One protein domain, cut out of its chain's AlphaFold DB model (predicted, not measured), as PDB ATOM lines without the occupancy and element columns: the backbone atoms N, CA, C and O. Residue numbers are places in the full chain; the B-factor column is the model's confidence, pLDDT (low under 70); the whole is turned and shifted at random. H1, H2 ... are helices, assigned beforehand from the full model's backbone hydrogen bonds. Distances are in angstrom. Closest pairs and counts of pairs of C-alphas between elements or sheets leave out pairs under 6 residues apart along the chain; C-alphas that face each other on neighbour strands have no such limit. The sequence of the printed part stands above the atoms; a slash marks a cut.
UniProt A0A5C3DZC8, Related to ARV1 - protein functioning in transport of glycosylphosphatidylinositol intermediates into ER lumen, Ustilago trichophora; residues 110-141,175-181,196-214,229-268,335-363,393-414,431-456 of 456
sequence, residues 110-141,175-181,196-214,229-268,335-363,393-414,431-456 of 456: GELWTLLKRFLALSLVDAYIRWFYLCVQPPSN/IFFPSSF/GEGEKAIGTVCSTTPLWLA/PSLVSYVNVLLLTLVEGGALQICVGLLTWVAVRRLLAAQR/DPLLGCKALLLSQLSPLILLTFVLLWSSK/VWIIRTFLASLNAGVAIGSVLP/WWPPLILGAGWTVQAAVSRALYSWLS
ATOM      1  N   GLY A 110     265.521 215.316 290.848       86.62
ATOM      2  CA  GLY A 110     266.725 215.047 291.644       86.62
ATOM      3  C   GLY A 110     267.973 215.786 291.149       86.62
ATOM      4  O   GLY A 110     268.719 216.370 291.945       86.62
ATOM      5  N   GLU A 111     268.196 215.807 289.832       84.94
ATOM      6  CA  GLU A 111     269.336 216.525 289.249       84.94
ATOM      7  C   GLU A 111     269.186 218.041 289.385       84.94
ATOM      8  O   GLU A 111     270.126 218.717 289.812       84.94
ATOM      9  N   LEU A 112     267.997 218.575 289.082       87.75
ATOM     10  CA  LEU A 112     267.714 220.000 289.223       87.75
ATOM     11  C   LEU A 112     267.867 220.450 290.678       87.75
ATOM     12  O   LEU A 112     268.465 221.491 290.936       87.75
ATOM     13  N   TRP A 113     267.399 219.645 291.634       89.94
ATOM     14  CA  TRP A 113     267.565 219.914 293.061       89.94
ATOM     15  C   TRP A 113     269.034 219.943 293.482       89.94
ATOM     16  O   TRP A 113     269.459 220.807 294.248       89.94
ATOM     17  N   THR A 114     269.841 219.028 292.947       87.06
ATOM     18  CA  THR A 114     271.285 219.000 293.202       87.06
ATOM     19  C   THR A 114     271.976 220.238 292.631       87.06
ATOM     20  O   THR A 114     272.847 220.809 293.286       87.06
ATOM     21  N   LEU A 115     271.575 220.691 291.441       87.12
ATOM     22  CA  LEU A 115     272.087 221.928 290.851       87.12
ATOM     23  C   LEU A 115     271.653 223.159 291.638       87.12
ATOM     24  O   LEU A 115     272.488 224.011 291.927       87.12
ATOM     25  N   LEU A 116     270.384 223.215 292.040       89.44
ATOM     26  CA  LEU A 116     269.839 224.295 292.849       89.44
ATOM     27  C   LEU A 116     270.573 224.408 294.188       89.44
ATOM     28  O   LEU A 116     270.944 225.508 294.576       89.44
ATOM     29  N   LYS A 117     270.866 223.285 294.855       90.25
ATOM     30  CA  LYS A 117     271.681 223.262 296.081       90.25
ATOM     31  C   LYS A 117     273.070 223.859 295.873       90.25
ATOM     32  O   LYS A 117     273.525 224.638 296.703       90.25
ATOM     33  N   ARG A 118     273.749 223.501 294.777       87.25
ATOM     34  CA  ARG A 118     275.088 224.033 294.458       87.25
ATOM     35  C   ARG A 118     275.039 225.516 294.142       87.25
ATOM     36  O   ARG A 118     275.865 226.265 294.647       87.25
ATOM     37  N   PHE A 119     274.068 225.923 293.331       90.25
ATOM     38  CA  PHE A 119     273.826 227.324 293.028       90.25
ATOM     39  C   PHE A 119     273.577 228.116 294.315       90.25
ATOM     40  O   PHE A 119     274.282 229.083 294.561       90.25
ATOM     41  N   LEU A 120     272.682 227.641 295.187       90.50
ATOM     42  CA  LEU A 120     272.382 228.274 296.469       90.50
ATOM     43  C   LEU A 120     273.623 228.375 297.367       90.50
ATOM     44  O   LEU A 120     273.870 229.429 297.941       90.50
ATOM     45  N   ALA A 121     274.429 227.315 297.460       88.50
ATOM     46  CA  ALA A 121     275.667 227.329 298.238       88.50
ATOM     47  C   ALA A 121     276.666 228.376 297.714       88.50
ATOM     48  O   ALA A 121     277.233 229.132 298.501       88.50
ATOM     49  N   LEU A 122     276.846 228.464 296.390       86.38
ATOM     50  CA  LEU A 122     277.690 229.489 295.769       86.38
ATOM     51  C   LEU A 122     277.130 230.896 296.000       86.38
ATOM     52  O   LEU A 122     277.887 231.798 296.350       86.38
ATOM     53  N   SER A 123     275.815 231.081 295.862       89.44
ATOM     54  CA  SER A 123     275.146 232.357 296.112       89.44
ATOM     55  C   SER A 123     275.262 232.802 297.568       89.44
ATOM     56  O   SER A 123     275.440 233.989 297.800       89.44
ATOM     57  N   LEU A 124     275.224 231.890 298.546       90.25
ATOM     58  CA  LEU A 124     275.421 232.222 299.963       90.25
ATOM     59  C   LEU A 124     276.831 232.758 300.238       90.25
ATOM     60  O   LEU A 124     276.978 233.756 300.945       90.25
ATOM     61  N   VAL A 125     277.856 232.116 299.665       87.56
ATOM     62  CA  VAL A 125     279.255 232.555 299.790       87.56
ATOM     63  C   VAL A 125     279.465 233.892 299.081       87.56
ATOM     64  O   VAL A 125     280.079 234.795 299.648       87.56
ATOM     65  N   ASP A 126     278.930 234.046 297.866       86.94
ATOM     66  CA  ASP A 126     279.024 235.299 297.110       86.94
ATOM     67  C   ASP A 126     278.323 236.448 297.845       86.94
ATOM     68  O   ASP A 126     278.917 237.504 298.052       86.94
ATOM     69  N   ALA A 127     277.098 236.207 298.322       89.75
ATOM     70  CA  ALA A 127     276.308 237.174 299.071       89.75
ATOM     71  C   ALA A 127     276.993 237.588 300.371       89.75
ATOM     72  O   ALA A 127     276.983 238.767 300.702       89.75
ATOM     73  N   TYR A 128     277.625 236.652 301.089       89.38
ATOM     74  CA  TYR A 128     278.382 236.971 302.301       89.38
ATOM     75  C   TYR A 128     279.527 237.926 302.005       89.38
ATOM     76  O   TYR A 128     279.712 238.916 302.707       89.38
ATOM     77  N   ILE A 129     280.265 237.666 300.930       84.38
ATOM     78  CA  ILE A 129     281.422 238.479 300.575       84.38
ATOM     79  C   ILE A 129     280.972 239.862 300.103       84.38
ATOM     80  O   ILE A 129     281.535 240.865 300.536       84.38
ATOM     81  N   ARG A 130     279.908 239.940 299.295       87.06
ATOM     82  CA  ARG A 130     279.284 241.216 298.919       87.06
ATOM     83  C   ARG A 130     278.789 241.987 300.137       87.06
ATOM     84  O   ARG A 130     279.103 243.160 300.271       87.06
ATOM     85  N   TRP A 131     278.052 241.335 301.031       92.19
ATOM     86  CA  TRP A 131     277.514 241.954 302.241       92.19
ATOM     87  C   TRP A 131     278.632 242.486 303.136       92.19
ATOM     88  O   TRP A 131     278.553 243.613 303.613       92.19
ATOM     89  N   PHE A 132     279.710 241.717 303.299       86.88
ATOM     90  CA  PHE A 132     280.869 242.139 304.073       86.88
ATOM     91  C   PHE A 132     281.504 243.415 303.495       86.88
ATOM     92  O   PHE A 132     281.716 244.378 304.230       86.88
ATOM     93  N   TYR A 133     281.747 243.467 302.181       82.00
ATOM     94  CA  TYR A 133     282.346 244.643 301.533       82.00
ATOM     95  C   TYR A 133     281.401 245.845 301.406       82.00
ATOM     96  O   TYR A 133     281.866 246.980 301.374       82.00
ATOM     97  N   LEU A 134     280.090 245.622 301.310       84.38
ATOM     98  CA  LEU A 134     279.115 246.705 301.170       84.38
ATOM     99  C   LEU A 134     278.706 247.293 302.521       84.38
ATOM    100  O   LEU A 134     278.635 248.510 302.655       84.38
ATOM    101  N   CYS A 135     278.436 246.439 303.510       87.62
ATOM    102  CA  CYS A 135     277.766 246.846 304.742       87.62
ATOM    103  C   CYS A 135     278.670 246.810 305.983       87.62
ATOM    104  O   CYS A 135     278.420 247.564 306.919       87.62
ATOM    105  N   VAL A 136     279.708 245.962 306.022       85.44
ATOM    106  CA  VAL A 136     280.601 245.852 307.196       85.44
ATOM    107  C   VAL A 136     281.844 246.722 307.038       85.44
ATOM    108  O   VAL A 136     282.225 247.433 307.965       85.44
ATOM    109  N   GLN A 137     282.480 246.674 305.868       80.56
ATOM    110  CA  GLN A 137     283.669 247.463 305.548       80.56
ATOM    111  C   GLN A 137     283.453 248.243 304.250       80.56
ATOM    112  O   GLN A 137     284.066 247.901 303.234       80.56
ATOM    113  N   PRO A 138     282.595 249.282 304.261       73.25
ATOM    114  CA  PRO A 138     282.479 250.147 303.101       73.25
ATOM    115  C   PRO A 138     283.867 250.731 302.792       73.25
ATOM    116  O   PRO A 138     284.586 251.117 303.722       73.25
ATOM    117  N   PRO A 139     284.284 250.776 301.514       63.94
ATOM    118  CA  PRO A 139     285.567 251.346 301.140       63.94
ATOM    119  C   PRO A 139     285.620 252.781 301.660       63.94
ATOM    120  O   PRO A 139     284.824 253.628 301.261       63.94
ATOM    121  N   SER A 140     286.531 253.039 302.598       61.62
ATOM    122  CA  SER A 140     286.724 254.365 303.171       61.62
ATOM    123  C   SER A 140     287.010 255.339 302.035       61.62
ATOM    124  O   SER A 140     287.978 255.138 301.298       61.62
ATOM    125  N   ASN A 141     286.157 256.355 301.885       58.94
ATOM    126  CA  ASN A 141     286.270 257.381 300.853       58.94
ATOM    127  C   ASN A 141     287.714 257.892 300.789       58.94
ATOM    128  O   ASN A 141     288.189 258.555 301.711       58.94
ATOM    129  N   ILE A 175     282.238 237.651 293.522       63.38
ATOM    130  CA  ILE A 175     283.351 236.809 293.080       63.38
ATOM    131  C   ILE A 175     282.938 235.975 291.885       63.38
ATOM    132  O   ILE A 175     283.728 235.765 290.967       63.38
ATOM    133  N   PHE A 176     281.716 235.462 291.946       62.00
ATOM    134  CA  PHE A 176     281.177 234.530 290.965       62.00
ATOM    135  C   PHE A 176     280.191 235.230 290.031       62.00
ATOM    136  O   PHE A 176     280.049 234.848 288.870       62.00
ATOM    137  N   PHE A 177     279.551 236.287 290.531       67.25
ATOM    138  CA  PHE A 177     278.573 237.083 289.813       67.25
ATOM    139  C   PHE A 177     279.029 238.548 289.852       67.25
ATOM    140  O   PHE A 177     279.032 239.142 290.925       67.25
ATOM    141  N   PRO A 178     279.444 239.156 288.730       65.38
ATOM    142  CA  PRO A 178     279.745 240.586 288.708       65.38
ATOM    143  C   PRO A 178     278.463 241.403 288.916       65.38
ATOM    144  O   PRO A 178     277.547 241.337 288.100       65.38
ATOM    145  N   SER A 179     278.376 242.161 290.007       71.88
ATOM    146  CA  SER A 179     277.290 243.119 290.218       71.88
ATOM    147  C   SER A 179     277.737 244.540 289.901       71.88
ATOM    148  O   SER A 179     278.887 244.916 290.156       71.88
ATOM    149  N   SER A 180     276.791 245.342 289.409       69.88
ATOM    150  CA  SER A 180     276.921 246.798 289.354       69.88
ATOM    151  C   SER A 180     276.644 247.476 290.703       69.88
ATOM    152  O   SER A 180     276.806 248.691 290.794       69.88
ATOM    153  N   PHE A 181     276.237 246.733 291.744       67.25
ATOM    154  CA  PHE A 181     276.086 247.242 293.113       67.25
ATOM    155  C   PHE A 181     277.439 247.419 293.767       67.25
ATOM    156  O   PHE A 181     277.931 246.554 294.491       67.25
ATOM    157  N   GLY A 196     273.399 261.095 294.504       66.56
ATOM    158  CA  GLY A 196     272.486 260.677 295.569       66.56
ATOM    159  C   GLY A 196     271.835 259.311 295.348       66.56
ATOM    160  O   GLY A 196     271.414 258.683 296.313       66.56
ATOM    161  N   GLU A 197     271.736 258.831 294.107       75.81
ATOM    162  CA  GLU A 197     271.014 257.584 293.809       75.81
ATOM    163  C   GLU A 197     271.772 256.341 294.295       75.81
ATOM    164  O   GLU A 197     271.160 255.401 294.799       75.81
ATOM    165  N   GLY A 198     273.106 256.345 294.208       74.88
ATOM    166  CA  GLY A 198     273.923 255.187 294.593       74.88
ATOM    167  C   GLY A 198     274.039 255.002 296.088       74.88
ATOM    168  O   GLY A 198     273.887 253.888 296.588       74.88
ATOM    169  N   GLU A 199     274.237 256.100 296.811       79.81
ATOM    170  CA  GLU A 199     274.246 256.083 298.271       79.81
ATOM    171  C   GLU A 199     272.881 255.668 298.825       79.81
ATOM    172  O   GLU A 199     272.826 254.897 299.782       79.81
ATOM    173  N   LYS A 200     271.781 256.090 298.184       84.06
ATOM    174  CA  LYS A 200     270.432 255.622 298.528       84.06
ATOM    175  C   LYS A 200     270.273 254.130 298.282       84.06
ATOM    176  O   LYS A 200     269.866 253.430 299.197       84.06
ATOM    177  N   ALA A 201     270.639 253.625 297.104       85.88
ATOM    178  CA  ALA A 201     270.504 252.204 296.793       85.88
ATOM    179  C   ALA A 201     271.338 251.326 297.748       85.88
ATOM    180  O   ALA A 201     270.833 250.334 298.273       85.88
ATOM    181  N   ILE A 202     272.590 251.709 298.029       85.12
ATOM    182  CA  ILE A 202     273.453 251.006 298.994       85.12
ATOM    183  C   ILE A 202     272.876 251.116 300.409       85.12
ATOM    184  O   ILE A 202     272.803 250.112 301.116       85.12
ATOM    185  N   GLY A 203     272.409 252.304 300.801       86.81
ATOM    186  CA  GLY A 203     271.734 252.535 302.073       86.81
ATOM    187  C   GLY A 203     270.500 251.649 302.238       86.81
ATOM    188  O   GLY A 203     270.339 251.038 303.289       86.81
ATOM    189  N   THR A 204     269.683 251.495 301.193       89.31
ATOM    190  CA  THR A 204     268.503 250.619 301.171       89.31
ATOM    191  C   THR A 204     268.900 249.148 301.297       89.31
ATOM    192  O   THR A 204     268.300 248.420 302.088       89.31
ATOM    193  N   VAL A 205     269.933 248.693 300.582       89.94
ATOM    194  CA  VAL A 205     270.401 247.294 300.649       89.94
ATOM    195  C   VAL A 205     270.988 246.962 302.024       89.94
ATOM    196  O   VAL A 205     270.653 245.923 302.594       89.94
ATOM    197  N   CYS A 206     271.812 247.854 302.576       90.62
ATOM    198  CA  CYS A 206     272.406 247.702 303.904       90.62
ATOM    199  C   CYS A 206     271.464 248.111 305.048       90.62
ATOM    200  O   CYS A 206     271.839 248.002 306.217       90.62
ATOM    201  N   SER A 207     270.246 248.562 304.736       89.62
ATOM    202  CA  SER A 207     269.260 248.932 305.745       89.62
ATOM    203  C   SER A 207     268.774 247.714 306.529       89.62
ATOM    204  O   SER A 207     268.823 246.564 306.088       89.62
ATOM    205  N   THR A 208     268.240 247.996 307.712       86.00
ATOM    206  CA  THR A 208     267.591 247.010 308.580       86.00
ATOM    207  C   THR A 208     266.169 246.684 308.132       86.00
ATOM    208  O   THR A 208     265.519 245.826 308.728       86.00
ATOM    209  N   THR A 209     265.672 247.365 307.095       84.69
ATOM    210  CA  THR A 209     264.345 247.137 306.537       84.69
ATOM    211  C   THR A 209     264.416 246.087 305.430       84.69
ATOM    212  O   THR A 209     265.218 246.222 304.502       84.69
ATOM    213  N   PRO A 210     263.594 245.027 305.490       85.81
ATOM    214  CA  PRO A 210     263.570 244.044 304.423       85.81
ATOM    215  C   PRO A 210     263.033 244.673 303.133       85.81
ATOM    216  O   PRO A 210     262.046 245.414 303.164       85.81
ATOM    217  N   LEU A 211     263.645 244.344 301.991       84.12
ATOM    218  CA  LEU A 211     263.316 244.955 300.690       84.12
ATOM    219  C   LEU A 211     261.836 244.834 300.298       84.12
ATOM    220  O   LEU A 211     261.303 245.702 299.612       84.12
ATOM    221  N   TRP A 212     261.151 243.781 300.748       83.31
ATOM    222  CA  TRP A 212     259.727 243.578 300.464       83.31
ATOM    223  C   TRP A 212     258.792 244.445 301.328       83.31
ATOM    224  O   TRP A 212     257.620 244.583 300.985       83.31
ATOM    225  N   LEU A 213     259.284 245.044 302.421       82.81
ATOM    226  CA  LEU A 213     258.517 245.945 303.298       82.81
ATOM    227  C   LEU A 213     258.821 247.428 303.070       82.81
ATOM    228  O   LEU A 213     258.020 248.269 303.478       82.81
ATOM    229  N   ALA A 214     259.943 247.754 302.422       72.69
ATOM    230  CA  ALA A 214     260.419 249.130 302.257       72.69
ATOM    231  C   ALA A 214     259.391 250.066 301.591       72.69
ATOM    232  O   ALA A 214     259.408 251.268 301.829       72.69
ATOM    233  N   PRO A 229     269.343 243.748 312.502       81.69
ATOM    234  CA  PRO A 229     269.903 244.623 311.466       81.69
ATOM    235  C   PRO A 229     270.878 243.965 310.482       81.69
ATOM    236  O   PRO A 229     270.765 244.125 309.264       81.69
ATOM    237  N   SER A 230     271.846 243.210 311.003       86.81
ATOM    238  CA  SER A 230     272.895 242.574 310.200       86.81
ATOM    239  C   SER A 230     272.354 241.400 309.388       86.81
ATOM    240  O   SER A 230     272.719 241.227 308.228       86.81
ATOM    241  N   LEU A 231     271.430 240.628 309.965       90.44
ATOM    242  CA  LEU A 231     270.783 239.522 309.269       90.44
ATOM    243  C   LEU A 231     269.884 240.028 308.136       90.44
ATOM    244  O   LEU A 231     269.914 239.465 307.045       90.44
ATOM    245  N   VAL A 232     269.109 241.094 308.366       91.25
ATOM    246  CA  VAL A 232     268.218 241.654 307.336       91.25
ATOM    247  C   VAL A 232     269.021 242.221 306.164       91.25
ATOM    248  O   VAL A 232     268.732 241.879 305.019       91.25
ATOM    249  N   SER A 233     270.076 242.996 306.433       92.19
ATOM    250  CA  SER A 233     270.966 243.492 305.371       92.19
ATOM    251  C   SER A 233     271.652 242.351 304.607       92.19
ATOM    252  O   SER A 233     271.743 242.398 303.381       92.19
ATOM    253  N   TYR A 234     272.066 241.276 305.288       93.31
ATOM    254  CA  TYR A 234     272.603 240.084 304.626       93.31
ATOM    255  C   TYR A 234     271.569 239.408 303.716       93.31
ATOM    256  O   TYR A 234     271.874 239.089 302.566       93.31
ATOM    257  N   VAL A 235     270.335 239.220 304.194       94.06
ATOM    258  CA  VAL A 235     269.245 238.626 303.404       94.06
ATOM    259  C   VAL A 235     268.920 239.488 302.183       94.06
ATOM    260  O   VAL A 235     268.733 238.942 301.096       94.06
ATOM    261  N   ASN A 236     268.918 240.817 302.319       93.38
ATOM    262  CA  ASN A 236     268.738 241.737 301.196       93.38
ATOM    263  C   ASN A 236     269.822 241.512 300.125       93.38
ATOM    264  O   ASN A 236     269.501 241.274 298.960       93.38
ATOM    265  N   VAL A 237     271.102 241.488 300.519       92.38
ATOM    266  CA  VAL A 237     272.223 241.217 299.600       92.38
ATOM    267  C   VAL A 237     272.127 239.819 298.976       92.38
ATOM    268  O   VAL A 237     272.403 239.653 297.783       92.38
ATOM    269  N   LEU A 238     271.706 238.809 299.741       93.88
ATOM    270  CA  LEU A 238     271.495 237.450 299.242       93.88
ATOM    271  C   LEU A 238     270.413 237.401 298.163       93.88
ATOM    272  O   LEU A 238     270.631 236.779 297.126       93.88
ATOM    273  N   LEU A 239     269.281 238.076 298.367       94.19
ATOM    274  CA  LEU A 239     268.208 238.139 297.374       94.19
ATOM    275  C   LEU A 239     268.686 238.786 296.070       94.19
ATOM    276  O   LEU A 239     268.462 238.217 295.002       94.19
ATOM    277  N   LEU A 240     269.405 239.911 296.147       92.06
ATOM    278  CA  LEU A 240     270.008 240.544 294.965       92.06
ATOM    279  C   LEU A 240     270.946 239.573 294.237       92.06
ATOM    280  O   LEU A 240     270.858 239.400 293.022       92.06
ATOM    281  N   THR A 241     271.802 238.888 294.993       91.00
ATOM    282  CA  THR A 241     272.764 237.915 294.459       91.00
ATOM    283  C   THR A 241     272.067 236.735 293.776       91.00
ATOM    284  O   THR A 241     272.502 236.290 292.714       91.00
ATOM    285  N   LEU A 242     270.962 236.239 294.342       93.94
ATOM    286  CA  LEU A 242     270.156 235.170 293.748       93.94
ATOM    287  C   LEU A 242     269.484 235.611 292.444       93.94
ATOM    288  O   LEU A 242     269.467 234.834 291.492       93.94
ATOM    289  N   VAL A 243     268.961 236.838 292.381       94.25
ATOM    290  CA  VAL A 243     268.315 237.376 291.173       94.25
ATOM    291  C   VAL A 243     269.336 237.577 290.053       94.25
ATOM    292  O   VAL A 243     269.132 237.083 288.946       94.25
ATOM    293  N   GLU A 244     270.461 238.237 290.335       91.69
ATOM    294  CA  GLU A 244     271.524 238.463 289.348       91.69
ATOM    295  C   GLU A 244     272.155 237.148 288.875       91.69
ATOM    296  O   GLU A 244     272.273 236.897 287.671       91.69
ATOM    297  N   GLY A 245     272.531 236.278 289.817       89.56
ATOM    298  CA  GLY A 245     273.134 234.989 289.501       89.56
ATOM    299  C   GLY A 245     272.166 234.050 288.786       89.56
ATOM    300  O   GLY A 245     272.565 233.335 287.865       89.56
ATOM    301  N   GLY A 246     270.882 234.086 289.153       92.06
ATOM    302  CA  GLY A 246     269.822 233.332 288.492       92.06
ATOM    303  C   GLY A 246     269.612 233.795 287.052       92.06
ATOM    304  O   GLY A 246     269.563 232.962 286.148       92.06
ATOM    305  N   ALA A 247     269.571 235.111 286.815       92.69
ATOM    306  CA  ALA A 247     269.458 235.679 285.473       92.69
ATOM    307  C   ALA A 247     270.627 235.254 284.569       92.69
ATOM    308  O   ALA A 247     270.397 234.822 283.435       92.69
ATOM    309  N   LEU A 248     271.864 235.294 285.084       89.31
ATOM    310  CA  LEU A 248     273.044 234.806 284.365       89.31
ATOM    311  C   LEU A 248     272.909 233.316 284.012       89.31
ATOM    312  O   LEU A 248     273.078 232.942 282.852       89.31
ATOM    313  N   GLN A 249     272.600 232.467 284.998       91.50
ATOM    314  CA  GLN A 249     272.498 231.012 284.814       91.50
ATOM    315  C   GLN A 249     271.408 230.636 283.806       91.50
ATOM    316  O   GLN A 249     271.642 229.810 282.926       91.50
ATOM    317  N   ILE A 250     270.231 231.267 283.895       92.56
ATOM    318  CA  ILE A 250     269.123 231.041 282.961       92.56
ATOM    319  C   ILE A 250     269.530 231.469 281.547       92.56
ATOM    320  O   ILE A 250     269.334 230.706 280.602       92.56
ATOM    321  N   CYS A 251     270.130 232.654 281.392       93.88
ATOM    322  CA  CYS A 251     270.554 233.161 280.089       93.88
ATOM    323  C   CYS A 251     271.603 232.249 279.436       93.88
ATOM    324  O   CYS A 251     271.404 231.785 278.311       93.88
ATOM    325  N   VAL A 252     272.685 231.934 280.155       89.81
ATOM    326  CA  VAL A 252     273.757 231.067 279.648       89.81
ATOM    327  C   VAL A 252     273.223 229.668 279.357       89.81
ATOM    328  O   VAL A 252     273.468 229.147 278.272       89.81
ATOM    329  N   GLY A 253     272.439 229.081 280.265       89.81
ATOM    330  CA  GLY A 253     271.823 227.769 280.066       89.81
ATOM    331  C   GLY A 253     270.969 227.705 278.798       89.81
ATOM    332  O   GLY A 253     271.157 226.809 277.971       89.81
ATOM    333  N   LEU A 254     270.088 228.691 278.593       93.00
ATOM    334  CA  LEU A 254     269.246 228.789 277.397       93.00
ATOM    335  C   LEU A 254     270.079 228.970 276.123       93.00
ATOM    336  O   LEU A 254     269.848 228.268 275.137       93.00
ATOM    337  N   LEU A 255     271.060 229.873 276.126       92.88
ATOM    338  CA  LEU A 255     271.902 230.135 274.958       92.88
ATOM    339  C   LEU A 255     272.780 228.934 274.597       92.88
ATOM    340  O   LEU A 255     272.868 228.581 273.419       92.88
ATOM    341  N   THR A 256     273.380 228.261 275.583       90.56
ATOM    342  CA  THR A 256     274.123 227.014 275.365       90.56
ATOM    343  C   THR A 256     273.211 225.939 274.786       90.56
ATOM    344  O   THR A 256     273.579 225.284 273.812       90.56
ATOM    345  N   TRP A 257     271.995 225.786 275.313       91.62
ATOM    346  CA  TRP A 257     271.029 224.824 274.789       91.62
ATOM    347  C   TRP A 257     270.633 225.118 273.335       91.62
ATOM    348  O   TRP A 257     270.621 224.206 272.500       91.62
ATOM    349  N   VAL A 258     270.369 226.385 272.995       92.56
ATOM    350  CA  VAL A 258     270.085 226.809 271.614       92.56
ATOM    351  C   VAL A 258     271.286 226.537 270.705       92.56
ATOM    352  O   VAL A 258     271.106 225.998 269.611       92.56
ATOM    353  N   ALA A 259     272.503 226.867 271.143       90.56
ATOM    354  CA  ALA A 259     273.725 226.655 270.372       90.56
ATOM    355  C   ALA A 259     273.956 225.165 270.076       90.56
ATOM    356  O   ALA A 259     274.140 224.789 268.918       90.56
ATOM    357  N   VAL A 260     273.842 224.301 271.090       87.81
ATOM    358  CA  VAL A 260     273.955 222.843 270.932       87.81
ATOM    359  C   VAL A 260     272.893 222.316 269.965       87.81
ATOM    360  O   VAL A 260     273.214 221.549 269.058       87.81
ATOM    361  N   ARG A 261     271.635 222.768 270.081       89.62
ATOM    362  CA  ARG A 261     270.569 222.377 269.143       89.62
ATOM    363  C   ARG A 261     270.871 222.788 267.705       89.62
ATOM    364  O   ARG A 261     270.653 221.985 266.798       89.62
ATOM    365  N   ARG A 262     271.374 224.005 267.487       90.44
ATOM    366  CA  ARG A 262     271.740 224.498 266.150       90.44
ATOM    367  C   ARG A 262     272.900 223.707 265.551       90.44
ATOM    368  O   ARG A 262     272.807 223.302 264.396       90.44
ATOM    369  N   LEU A 263     273.943 223.433 266.334       86.69
ATOM    370  CA  LEU A 263     275.099 222.650 265.884       86.69
ATOM    371  C   LEU A 263     274.698 221.216 265.515       86.69
ATOM    372  O   LEU A 263     275.072 220.719 264.456       86.69
ATOM    373  N   LEU A 264     273.856 220.575 266.328       84.94
ATOM    374  CA  LEU A 264     273.356 219.231 266.036       84.94
ATOM    375  C   LEU A 264     272.435 219.202 264.808       84.94
ATOM    376  O   LEU A 264     272.481 218.253 264.026       84.94
ATOM    377  N   ALA A 265     271.612 220.236 264.600       87.69
ATOM    378  CA  ALA A 265     270.801 220.359 263.389       87.69
ATOM    379  C   ALA A 265     271.674 220.520 262.132       87.69
ATOM    380  O   ALA A 265     271.408 219.868 261.121       87.69
ATOM    381  N   ALA A 266     272.745 221.317 262.209       86.56
ATOM    382  CA  ALA A 266     273.701 221.487 261.116       86.56
ATOM    383  C   ALA A 266     274.425 220.172 260.772       86.56
ATOM    384  O   ALA A 266     274.532 219.814 259.598       86.56
ATOM    385  N   GLN A 267     274.837 219.399 261.785       83.62
ATOM    386  CA  GLN A 267     275.468 218.088 261.591       83.62
ATOM    387  C   GLN A 267     274.539 217.081 260.894       83.62
ATOM    388  O   GLN A 267     274.978 216.345 260.010       83.62
ATOM    389  N   ARG A 268     273.240 217.078 261.228       85.56
ATOM    390  CA  ARG A 268     272.252 216.223 260.543       85.56
ATOM    391  C   ARG A 268     272.095 216.577 259.064       85.56
ATOM    392  O   ARG A 268     271.855 215.682 258.260       85.56
ATOM    393  N   ASP A 335     270.967 216.779 277.638       83.06
ATOM    394  CA  ASP A 335     270.808 217.392 278.945       83.06
ATOM    395  C   ASP A 335     270.635 218.912 278.767       83.06
ATOM    396  O   ASP A 335     271.599 219.607 278.428       83.06
ATOM    397  N   PRO A 336     269.420 219.461 278.960       84.94
ATOM    398  CA  PRO A 336     269.192 220.897 278.841       84.94
ATOM    399  C   PRO A 336     269.942 221.711 279.900       84.94
ATOM    400  O   PRO A 336     270.130 222.910 279.717       84.94
ATOM    401  N   LEU A 337     270.400 221.074 280.983       87.81
ATOM    402  CA  LEU A 337     271.094 221.716 282.095       87.81
ATOM    403  C   LEU A 337     272.618 221.649 281.957       87.81
ATOM    404  O   LEU A 337     273.326 222.122 282.844       87.81
ATOM    405  N   LEU A 338     273.145 221.101 280.857       88.00
ATOM    406  CA  LEU A 338     274.585 220.920 280.664       88.00
ATOM    407  C   LEU A 338     275.358 222.249 280.693       88.00
ATOM    408  O   LEU A 338     276.431 222.322 281.288       88.00
ATOM    409  N   GLY A 339     274.784 223.314 280.119       87.19
ATOM    410  CA  GLY A 339     275.347 224.666 280.204       87.19
ATOM    411  C   GLY A 339     275.424 225.173 281.646       87.19
ATOM    412  O   GLY A 339     276.478 225.634 282.079       87.19
ATOM    413  N   CYS A 340     274.351 225.001 282.425       88.75
ATOM    414  CA  CYS A 340     274.314 225.381 283.840       88.75
ATOM    415  C   CYS A 340     275.295 224.550 284.680       88.75
ATOM    416  O   CYS A 340     275.987 225.088 285.540       88.75
ATOM    417  N   LYS A 341     275.403 223.240 284.417       91.12
ATOM    418  CA  LYS A 341     276.371 222.337 285.066       91.12
ATOM    419  C   LYS A 341     277.805 222.810 284.828       91.12
ATOM    420  O   LYS A 341     278.576 222.912 285.780       91.12
ATOM    421  N   ALA A 342     278.144 223.131 283.580       89.00
ATOM    422  CA  ALA A 342     279.467 223.631 283.222       89.00
ATOM    423  C   ALA A 342     279.759 224.996 283.851       89.00
ATOM    424  O   ALA A 342     280.833 225.177 284.419       89.00
ATOM    425  N   LEU A 343     278.790 225.917 283.827       88.94
ATOM    426  CA  LEU A 343     278.942 227.231 284.447       88.94
ATOM    427  C   LEU A 343     279.080 227.132 285.974       88.94
ATOM    428  O   LEU A 343     279.869 227.855 286.565       88.94
ATOM    429  N   LEU A 344     278.361 226.228 286.646       87.56
ATOM    430  CA  LEU A 344     278.532 225.999 288.087       87.56
ATOM    431  C   LEU A 344     279.895 225.376 288.413       87.56
ATOM    432  O   LEU A 344     280.528 225.769 289.392       87.56
ATOM    433  N   LEU A 345     280.374 224.433 287.594       86.88
ATOM    434  CA  LEU A 345     281.702 223.835 287.765       86.88
ATOM    435  C   LEU A 345     282.823 224.858 287.568       86.88
ATOM    436  O   LEU A 345     283.809 224.810 288.300       86.88
ATOM    437  N   SER A 346     282.672 225.812 286.645       87.56
ATOM    438  CA  SER A 346     283.687 226.853 286.450       87.56
ATOM    439  C   SER A 346     283.831 227.791 287.645       87.56
ATOM    440  O   SER A 346     284.910 228.340 287.844       87.56
ATOM    441  N   GLN A 347     282.783 227.952 288.462       86.75
ATOM    442  CA  GLN A 347     282.847 228.750 289.693       86.75
ATOM    443  C   GLN A 347     283.579 228.028 290.838       86.75
ATOM    444  O   GLN A 347     284.011 228.665 291.795       86.75
ATOM    445  N   LEU A 348     283.785 226.712 290.745       81.94
ATOM    446  CA  LEU A 348     284.453 225.942 291.794       81.94
ATOM    447  C   LEU A 348     285.955 226.262 291.871       81.94
ATOM    448  O   LEU A 348     286.506 226.367 292.963       81.94
ATOM    449  N   SER A 349     286.607 226.503 290.730       81.62
ATOM    450  CA  SER A 349     288.030 226.877 290.670       81.62
ATOM    451  C   SER A 349     288.332 228.216 291.379       81.62
ATOM    452  O   SER A 349     289.154 228.223 292.300       81.62
ATOM    453  N   PRO A 350     287.631 229.333 291.080       79.06
ATOM    454  CA  PRO A 350     287.795 230.589 291.813       79.06
ATOM    455  C   PRO A 350     287.460 230.481 293.304       79.06
ATOM    456  O   PRO A 350     288.049 231.205 294.107       79.06
ATOM    457  N   LEU A 351     286.530 229.595 293.684       79.81
ATOM    458  CA  LEU A 351     286.205 229.340 295.087       79.81
ATOM    459  C   LEU A 351     287.384 228.683 295.793       79.81
ATOM    460  O   LEU A 351     287.820 229.173 296.826       79.81
ATOM    461  N   ILE A 352     287.945 227.624 295.209       79.19
ATOM    462  CA  ILE A 352     289.104 226.936 295.778       79.19
ATOM    463  C   ILE A 352     290.306 227.879 295.872       79.19
ATOM    464  O   ILE A 352     290.951 227.944 296.918       79.19
ATOM    465  N   LEU A 353     290.584 228.649 294.816       77.94
ATOM    466  CA  LEU A 353     291.648 229.654 294.833       77.94
ATOM    467  C   LEU A 353     291.430 230.684 295.938       77.94
ATOM    468  O   LEU A 353     292.371 231.018 296.653       77.94
ATOM    469  N   LEU A 354     290.194 231.151 296.127       77.38
ATOM    470  CA  LEU A 354     289.874 232.036 297.238       77.38
ATOM    471  C   LEU A 354     290.156 231.380 298.578       77.38
ATOM    472  O   LEU A 354     290.772 232.007 299.429       77.38
ATOM    473  N   THR A 355     289.691 230.151 298.778       76.62
ATOM    474  CA  THR A 355     289.904 229.426 300.026       76.62
ATOM    475  C   THR A 355     291.394 229.290 300.306       76.62
ATOM    476  O   THR A 355     291.816 229.572 301.421       76.62
ATOM    477  N   PHE A 356     292.212 228.969 299.300       78.50
ATOM    478  CA  PHE A 356     293.665 228.951 299.450       78.50
ATOM    479  C   PHE A 356     294.241 230.320 299.796       78.50
ATOM    480  O   PHE A 356     295.057 230.403 300.706       78.50
ATOM    481  N   VAL A 357     293.810 231.392 299.130       77.06
ATOM    482  CA  VAL A 357     294.269 232.757 299.427       77.06
ATOM    483  C   VAL A 357     293.879 233.176 300.846       77.06
ATOM    484  O   VAL A 357     294.706 233.736 301.562       77.06
ATOM    485  N   LEU A 358     292.658 232.866 301.287       74.00
ATOM    486  CA  LEU A 358     292.180 233.167 302.637       74.00
ATOM    487  C   LEU A 358     292.947 232.359 303.687       74.00
ATOM    488  O   LEU A 358     293.470 232.940 304.636       74.00
ATOM    489  N   LEU A 359     293.099 231.047 303.485       74.75
ATOM    490  CA  LEU A 359     293.893 230.185 304.362       74.75
ATOM    491  C   LEU A 359     295.349 230.651 304.426       74.75
ATOM    492  O   LEU A 359     295.915 230.751 305.512       74.75
ATOM    493  N   TRP A 360     295.935 231.013 303.285       79.62
ATOM    494  CA  TRP A 360     297.282 231.565 303.221       79.62
ATOM    495  C   TRP A 360     297.391 232.872 304.007       79.62
ATOM    496  O   TRP A 360     298.281 233.017 304.842       79.62
ATOM    497  N   SER A 361     296.454 233.802 303.804       71.19
ATOM    498  CA  SER A 361     296.435 235.087 304.512       71.19
ATOM    499  C   SER A 361     296.245 234.937 306.025       71.19
ATOM    500  O   SER A 361     296.823 235.709 306.781       71.19
ATOM    501  N   SER A 362     295.509 233.913 306.474       73.12
ATOM    502  CA  SER A 362     295.310 233.624 307.901       73.12
ATOM    503  C   SER A 362     296.556 233.054 308.585       73.12
ATOM    504  O   SER A 362     296.750 233.257 309.780       73.12
ATOM    505  N   LYS A 363     297.419 232.353 307.835       73.81
ATOM    506  CA  LYS A 363     298.609 231.682 308.380       73.81
ATOM    507  C   LYS A 363     299.813 232.613 308.521       73.81
ATOM    508  O   LYS A 363     300.684 232.355 309.349       73.81
ATOM    509  N   VAL A 393     294.697 241.938 292.699       68.06
ATOM    510  CA  VAL A 393     294.131 240.639 293.110       68.06
ATOM    511  C   VAL A 393     292.697 240.490 292.606       68.06
ATOM    512  O   VAL A 393     292.307 239.415 292.145       68.06
ATOM    513  N   TRP A 394     291.922 241.572 292.651       70.94
ATOM    514  CA  TRP A 394     290.551 241.587 292.168       70.94
ATOM    515  C   TRP A 394     290.457 241.390 290.641       70.94
ATOM    516  O   TRP A 394     289.706 240.521 290.197       70.94
ATOM    517  N   ILE A 395     291.263 242.092 289.835       68.69
ATOM    518  CA  ILE A 395     291.287 241.908 288.369       68.69
ATOM    519  C   ILE A 395     291.644 240.478 288.002       68.69
ATOM    520  O   ILE A 395     290.939 239.851 287.210       68.69
ATOM    521  N   ILE A 396     292.733 239.962 288.580       71.56
ATOM    522  CA  ILE A 396     293.207 238.603 288.305       71.56
ATOM    523  C   ILE A 396     292.076 237.614 288.570       71.56
ATOM    524  O   ILE A 396     291.819 236.723 287.766       71.56
ATOM    525  N   ARG A 397     291.346 237.805 289.665       72.88
ATOM    526  CA  ARG A 397     290.236 236.943 290.042       72.88
ATOM    527  C   ARG A 397     289.071 236.988 289.059       72.88
ATOM    528  O   ARG A 397     288.607 235.931 288.637       72.88
ATOM    529  N   THR A 398     288.604 238.178 288.694       72.44
ATOM    530  CA  THR A 398     287.482 238.351 287.758       72.44
ATOM    531  C   THR A 398     287.838 237.811 286.375       72.44
ATOM    532  O   THR A 398     287.031 237.138 285.729       72.44
ATOM    533  N   PHE A 399     289.082 238.029 285.948       77.62
ATOM    534  CA  PHE A 399     289.619 237.488 284.708       77.62
ATOM    535  C   PHE A 399     289.700 235.956 284.740       77.62
ATOM    536  O   PHE A 399     289.219 235.303 283.817       77.62
ATOM    537  N   LEU A 400     290.218 235.362 285.820       77.56
ATOM    538  CA  LEU A 400     290.280 233.906 285.983       77.56
ATOM    539  C   LEU A 400     288.888 233.266 286.020       77.56
ATOM    540  O   LEU A 400     288.674 232.248 285.367       77.56
ATOM    541  N   ALA A 401     287.925 233.862 286.728       76.75
ATOM    542  CA  ALA A 401     286.543 233.376 286.749       76.75
ATOM    543  C   ALA A 401     285.920 233.393 285.343       76.75
ATOM    544  O   ALA A 401     285.306 232.415 284.912       76.75
ATOM    545  N   SER A 402     286.158 234.473 284.598       77.94
ATOM    546  CA  SER A 402     285.701 234.641 283.217       77.94
ATOM    547  C   SER A 402     286.330 233.625 282.260       77.94
ATOM    548  O   SER A 402     285.628 233.000 281.463       77.94
ATOM    549  N   LEU A 403     287.645 233.409 282.367       80.69
ATOM    550  CA  LEU A 403     288.362 232.407 281.582       80.69
ATOM    551  C   LEU A 403     287.869 230.992 281.889       80.69
ATOM    552  O   LEU A 403     287.585 230.234 280.962       80.69
ATOM    553  N   ASN A 404     287.707 230.650 283.169       84.69
ATOM    554  CA  ASN A 404     287.193 229.347 283.592       84.69
ATOM    555  C   ASN A 404     285.796 229.085 283.025       84.69
ATOM    556  O   ASN A 404     285.541 228.000 282.504       84.69
ATOM    557  N   ALA A 405     284.905 230.080 283.073       85.31
ATOM    558  CA  ALA A 405     283.571 229.973 282.490       85.31
ATOM    559  C   ALA A 405     283.633 229.765 280.969       85.31
ATOM    560  O   ALA A 405     282.910 228.927 280.424       85.31
ATOM    561  N   GLY A 406     284.540 230.470 280.286       84.31
ATOM    562  CA  GLY A 406     284.747 230.343 278.842       84.31
ATOM    563  C   GLY A 406     285.221 228.955 278.446       84.31
ATOM    564  O   GLY A 406     284.663 228.348 277.529       84.31
ATOM    565  N   VAL A 407     286.203 228.419 279.172       86.06
ATOM    566  CA  VAL A 407     286.704 227.064 278.936       86.06
ATOM    567  C   VAL A 407     285.637 226.019 279.250       86.06
ATOM    568  O   VAL A 407     285.451 225.095 278.458       86.06
ATOM    569  N   ALA A 408     284.895 226.171 280.348       87.12
ATOM    570  CA  ALA A 408     283.843 225.232 280.715       87.12
ATOM    571  C   ALA A 408     282.732 225.177 279.654       87.12
ATOM    572  O   ALA A 408     282.381 224.090 279.197       87.12
ATOM    573  N   ILE A 409     282.239 226.324 279.177       87.81
ATOM    574  CA  ILE A 409     281.240 226.374 278.095       87.81
ATOM    575  C   ILE A 409     281.823 225.829 276.787       87.81
ATOM    576  O   ILE A 409     281.178 225.037 276.100       87.81
ATOM    577  N   GLY A 410     283.066 226.189 276.460       85.44
ATOM    578  CA  GLY A 410     283.771 225.655 275.295       85.44
ATOM    579  C   GLY A 410     283.970 224.137 275.349       85.44
ATOM    580  O   GLY A 410     284.023 223.490 274.307       85.44
ATOM    581  N   SER A 411     284.036 223.548 276.545       85.31
ATOM    582  CA  SER A 411     284.154 222.099 276.729       85.31
ATOM    583  C   SER A 411     282.849 221.342 276.455       85.31
ATOM    584  O   SER A 411     282.906 220.166 276.096       85.31
ATOM    585  N   VAL A 412     281.705 222.023 276.592       86.75
ATOM    586  CA  VAL A 412     280.356 221.484 276.363       86.75
ATOM    587  C   VAL A 412     279.939 221.574 274.899       86.75
ATOM    588  O   VAL A 412     279.171 220.739 274.419       86.75
ATOM    589  N   LEU A 413     280.410 222.594 274.183       86.75
ATOM    590  CA  LEU A 413     280.035 222.790 272.790       86.75
ATOM    591  C   LEU A 413     280.698 221.718 271.907       86.75
ATOM    592  O   LEU A 413     281.914 221.520 271.989       86.75
ATOM    593  N   PRO A 414     279.925 221.023 271.050       81.00
ATOM    594  CA  PRO A 414     280.483 220.020 270.159       81.00
ATOM    595  C   PRO A 414     281.459 220.691 269.193       81.00
ATOM    596  O   PRO A 414     281.126 221.677 268.534       81.00
ATOM    597  N   TRP A 431     283.593 231.512 268.018       87.38
ATOM    598  CA  TRP A 431     282.991 232.654 268.708       87.38
ATOM    599  C   TRP A 431     281.791 232.301 269.588       87.38
ATOM    600  O   TRP A 431     281.346 233.149 270.355       87.38
ATOM    601  N   TRP A 432     281.270 231.069 269.544       89.06
ATOM    602  CA  TRP A 432     280.101 230.706 270.356       89.06
ATOM    603  C   TRP A 432     280.327 230.850 271.868       89.06
ATOM    604  O   TRP A 432     279.512 231.525 272.494       89.06
ATOM    605  N   PRO A 433     281.395 230.293 272.479       89.00
ATOM    606  CA  PRO A 433     281.627 230.478 273.911       89.00
ATOM    607  C   PRO A 433     281.697 231.955 274.349       89.00
ATOM    608  O   PRO A 433     280.945 232.319 275.257       89.00
ATOM    609  N   PRO A 434     282.518 232.834 273.727       88.12
ATOM    610  CA  PRO A 434     282.580 234.234 274.140       88.12
ATOM    611  C   PRO A 434     281.283 234.997 273.853       88.12
ATOM    612  O   PRO A 434     280.923 235.860 274.646       88.12
ATOM    613  N   LEU A 435     280.539 234.669 272.787       90.62
ATOM    614  CA  LEU A 435     279.229 235.283 272.531       90.62
ATOM    615  C   LEU A 435     278.192 234.893 273.588       90.62
ATOM    616  O   LEU A 435     277.456 235.755 274.062       90.62
ATOM    617  N   ILE A 436     278.139 233.615 273.976       91.12
ATOM    618  CA  ILE A 436     277.222 233.127 275.016       91.12
ATOM    619  C   ILE A 436     277.534 233.808 276.352       91.12
ATOM    620  O   ILE A 436     276.617 234.266 277.031       91.12
ATOM    621  N   LEU A 437     278.815 233.910 276.716       87.44
ATOM    622  CA  LEU A 437     279.229 234.590 277.942       87.44
ATOM    623  C   LEU A 437     278.983 236.088 277.905       87.44
ATOM    624  O   LEU A 437     278.440 236.629 278.862       87.44
ATOM    625  N   GLY A 438     279.338 236.743 276.800       87.12
ATOM    626  CA  GLY A 438     279.087 238.165 276.612       87.12
ATOM    627  C   GLY A 438     277.604 238.485 276.763       87.12
ATOM    628  O   GLY A 438     277.252 239.391 277.509       87.12
ATOM    629  N   ALA A 439     276.728 237.690 276.142       90.19
ATOM    630  CA  ALA A 439     275.282 237.825 276.295       90.19
ATOM    631  C   ALA A 439     274.801 237.537 277.731       90.19
ATOM    632  O   ALA A 439     273.944 238.248 278.251       90.19
ATOM    633  N   GLY A 440     275.367 236.528 278.398       86.69
ATOM    634  CA  GLY A 440     275.074 236.252 279.805       86.69
ATOM    635  C   GLY A 440     275.401 237.443 280.711       86.69
ATOM    636  O   GLY A 440     274.570 237.853 281.521       86.69
ATOM    637  N   TRP A 441     276.581 238.040 280.542       86.19
ATOM    638  CA  TRP A 441     277.005 239.202 281.322       86.19
ATOM    639  C   TRP A 441     276.217 240.464 280.999       86.19
ATOM    640  O   TRP A 441     275.916 241.221 281.916       86.19
ATOM    641  N   THR A 442     275.845 240.702 279.738       87.19
ATOM    642  CA  THR A 442     275.009 241.863 279.400       87.19
ATOM    643  C   THR A 442     273.627 241.750 280.027       87.19
ATOM    644  O   THR A 442     273.136 242.735 280.575       87.19
ATOM    645  N   VAL A 443     273.024 240.555 280.027       89.56
ATOM    646  CA  VAL A 443     271.755 240.307 280.727       89.56
ATOM    647  C   VAL A 443     271.919 240.524 282.226       89.56
ATOM    648  O   VAL A 443     271.132 241.257 282.817       89.56
ATOM    649  N   GLN A 444     272.959 239.963 282.841       87.69
ATOM    650  CA  GLN A 444     273.221 240.162 284.265       87.69
ATOM    651  C   GLN A 444     273.417 241.646 284.619       87.69
ATOM    652  O   GLN A 444     272.832 242.126 285.590       87.69
ATOM    653  N   ALA A 445     274.188 242.393 283.826       84.31
ATOM    654  CA  ALA A 445     274.407 243.824 284.021       84.31
ATOM    655  C   ALA A 445     273.111 244.630 283.853       84.31
ATOM    656  O   ALA A 445     272.844 245.538 284.639       84.31
ATOM    657  N   ALA A 446     272.272 244.276 282.876       87.62
ATOM    658  CA  ALA A 446     270.964 244.894 282.687       87.62
ATOM    659  C   ALA A 446     270.027 244.631 283.879       87.62
ATOM    660  O   ALA A 446     269.384 245.565 284.356       87.62
ATOM    661  N   VAL A 447     269.995 243.397 284.403       90.06
ATOM    662  CA  VAL A 447     269.239 243.055 285.622       90.06
ATOM    663  C   VAL A 447     269.760 243.839 286.824       90.06
ATOM    664  O   VAL A 447     268.966 244.412 287.563       90.06
ATOM    665  N   SER A 448     271.079 243.929 286.984       86.75
ATOM    666  CA  SER A 448     271.703 244.680 288.082       86.75
ATOM    667  C   SER A 448     271.344 246.171 288.004       86.75
ATOM    668  O   SER A 448     270.960 246.775 289.004       86.75
ATOM    669  N   ARG A 449     271.362 246.760 286.798       86.06
ATOM    670  CA  ARG A 449     270.943 248.150 286.557       86.06
ATOM    671  C   ARG A 449     269.455 248.371 286.838       86.06
ATOM    672  O   ARG A 449     269.096 249.401 287.401       86.06
ATOM    673  N   ALA A 450     268.595 247.428 286.457       89.56
ATOM    674  CA  ALA A 450     267.163 247.502 286.736       89.56
ATOM    675  C   ALA A 450     266.874 247.414 288.243       89.56
ATOM    676  O   ALA A 450     266.083 248.199 288.755       89.56
ATOM    677  N   LEU A 451     267.555 246.510 288.958       88.50
ATOM    678  CA  LEU A 451     267.479 246.409 290.418       88.50
ATOM    679  C   LEU A 451     267.968 247.689 291.095       88.50
ATOM    680  O   LEU A 451     267.343 248.153 292.040       88.50
ATOM    681  N   TYR A 452     269.053 248.276 290.594       84.88
ATOM    682  CA  TYR A 452     269.582 249.536 291.106       84.88
ATOM    683  C   TYR A 452     268.569 250.670 290.952       84.88
ATOM    684  O   TYR A 452     268.238 251.317 291.937       84.88
ATOM    685  N   SER A 453     268.005 250.835 289.752       87.06
ATOM    686  CA  SER A 453     266.965 251.836 289.484       87.06
ATOM    687  C   SER A 453     265.675 251.607 290.276       87.06
ATOM    688  O   SER A 453     264.887 252.533 290.418       87.06
ATOM    689  N   TRP A 454     265.415 250.377 290.722       89.44
ATOM    690  CA  TRP A 454     264.261 250.045 291.556       89.44
ATOM    691  C   TRP A 454     264.500 250.345 293.045       89.44
ATOM    692  O   TRP A 454     263.541 250.569 293.778       89.44
ATOM    693  N   LEU A 455     265.762 250.330 293.488       86.25
ATOM    694  CA  LEU A 455     266.169 250.571 294.878       86.25
ATOM    695  C   LEU A 455     266.511 252.035 295.186       86.25
ATOM    696  O   LEU A 455     266.496 252.412 296.361       86.25
ATOM    697  N   SER A 456     266.867 252.810 294.159       83.81
ATOM    698  CA  SER A 456     267.064 254.266 294.198       83.81
ATOM    699  C   SER A 456     265.736 255.009 294.195       83.81
ATOM    700  O   SER A 456     265.614 255.984 294.973       83.81
TER     701      SER A 456
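What this domain is: This is residues 110 to 141, 175 to 181, 196 to 214, 229 to 268, 335 to 363, 393 to 414 and 431 to 456 of the 456 residues of the protein "Related to ARV1 - protein functioning in transport of glycosylphosphatidylinositol intermediates into ER lumen" of Ustilago trichophora (UniProt A0A5C3DZC8). H3 is a long spine with H1 and H6 packed on it, H2 across one end of H6, and H4 slanting away from H3 with H5 beside it; residues 355 to 363 of H4 stick out. The 175 printed residues include six named helices, H1 to H6 in order, class all helix, compact (radius of gyration of the C-alphas 17.4 A), spanning 57 by 42 by 34 A.

How they stand to each other: H1, residues 110 to 136, touches residues 233 to 245 of H3, residues 229 to 268, at a steep 45 degrees; closest C-alphas Ala 127 and Leu 238, 4.8 A. H1, H3 and H4, residues 338 to 363, form an up-and-down bundle, successive helices running opposite ways. H6, residues 431 to 455, touches H3 at a shallow 30 degrees; closest C-alphas Leu 248 and Gly 440, 5.2 A. O i to N i+4 pairs within hydrogen-bond range number 19 of 22 in H4.

Where its parts are: H1 begins at C-alpha 110 (266.725, 215.047, 291.644). H2 is residues 196 to 205, H5 393 to 412. H3 measures 58.4 A.

The domain as a whole: Six cuts; across 142 to 174, 22.2 A. Twelve residues are under pLDDT 70.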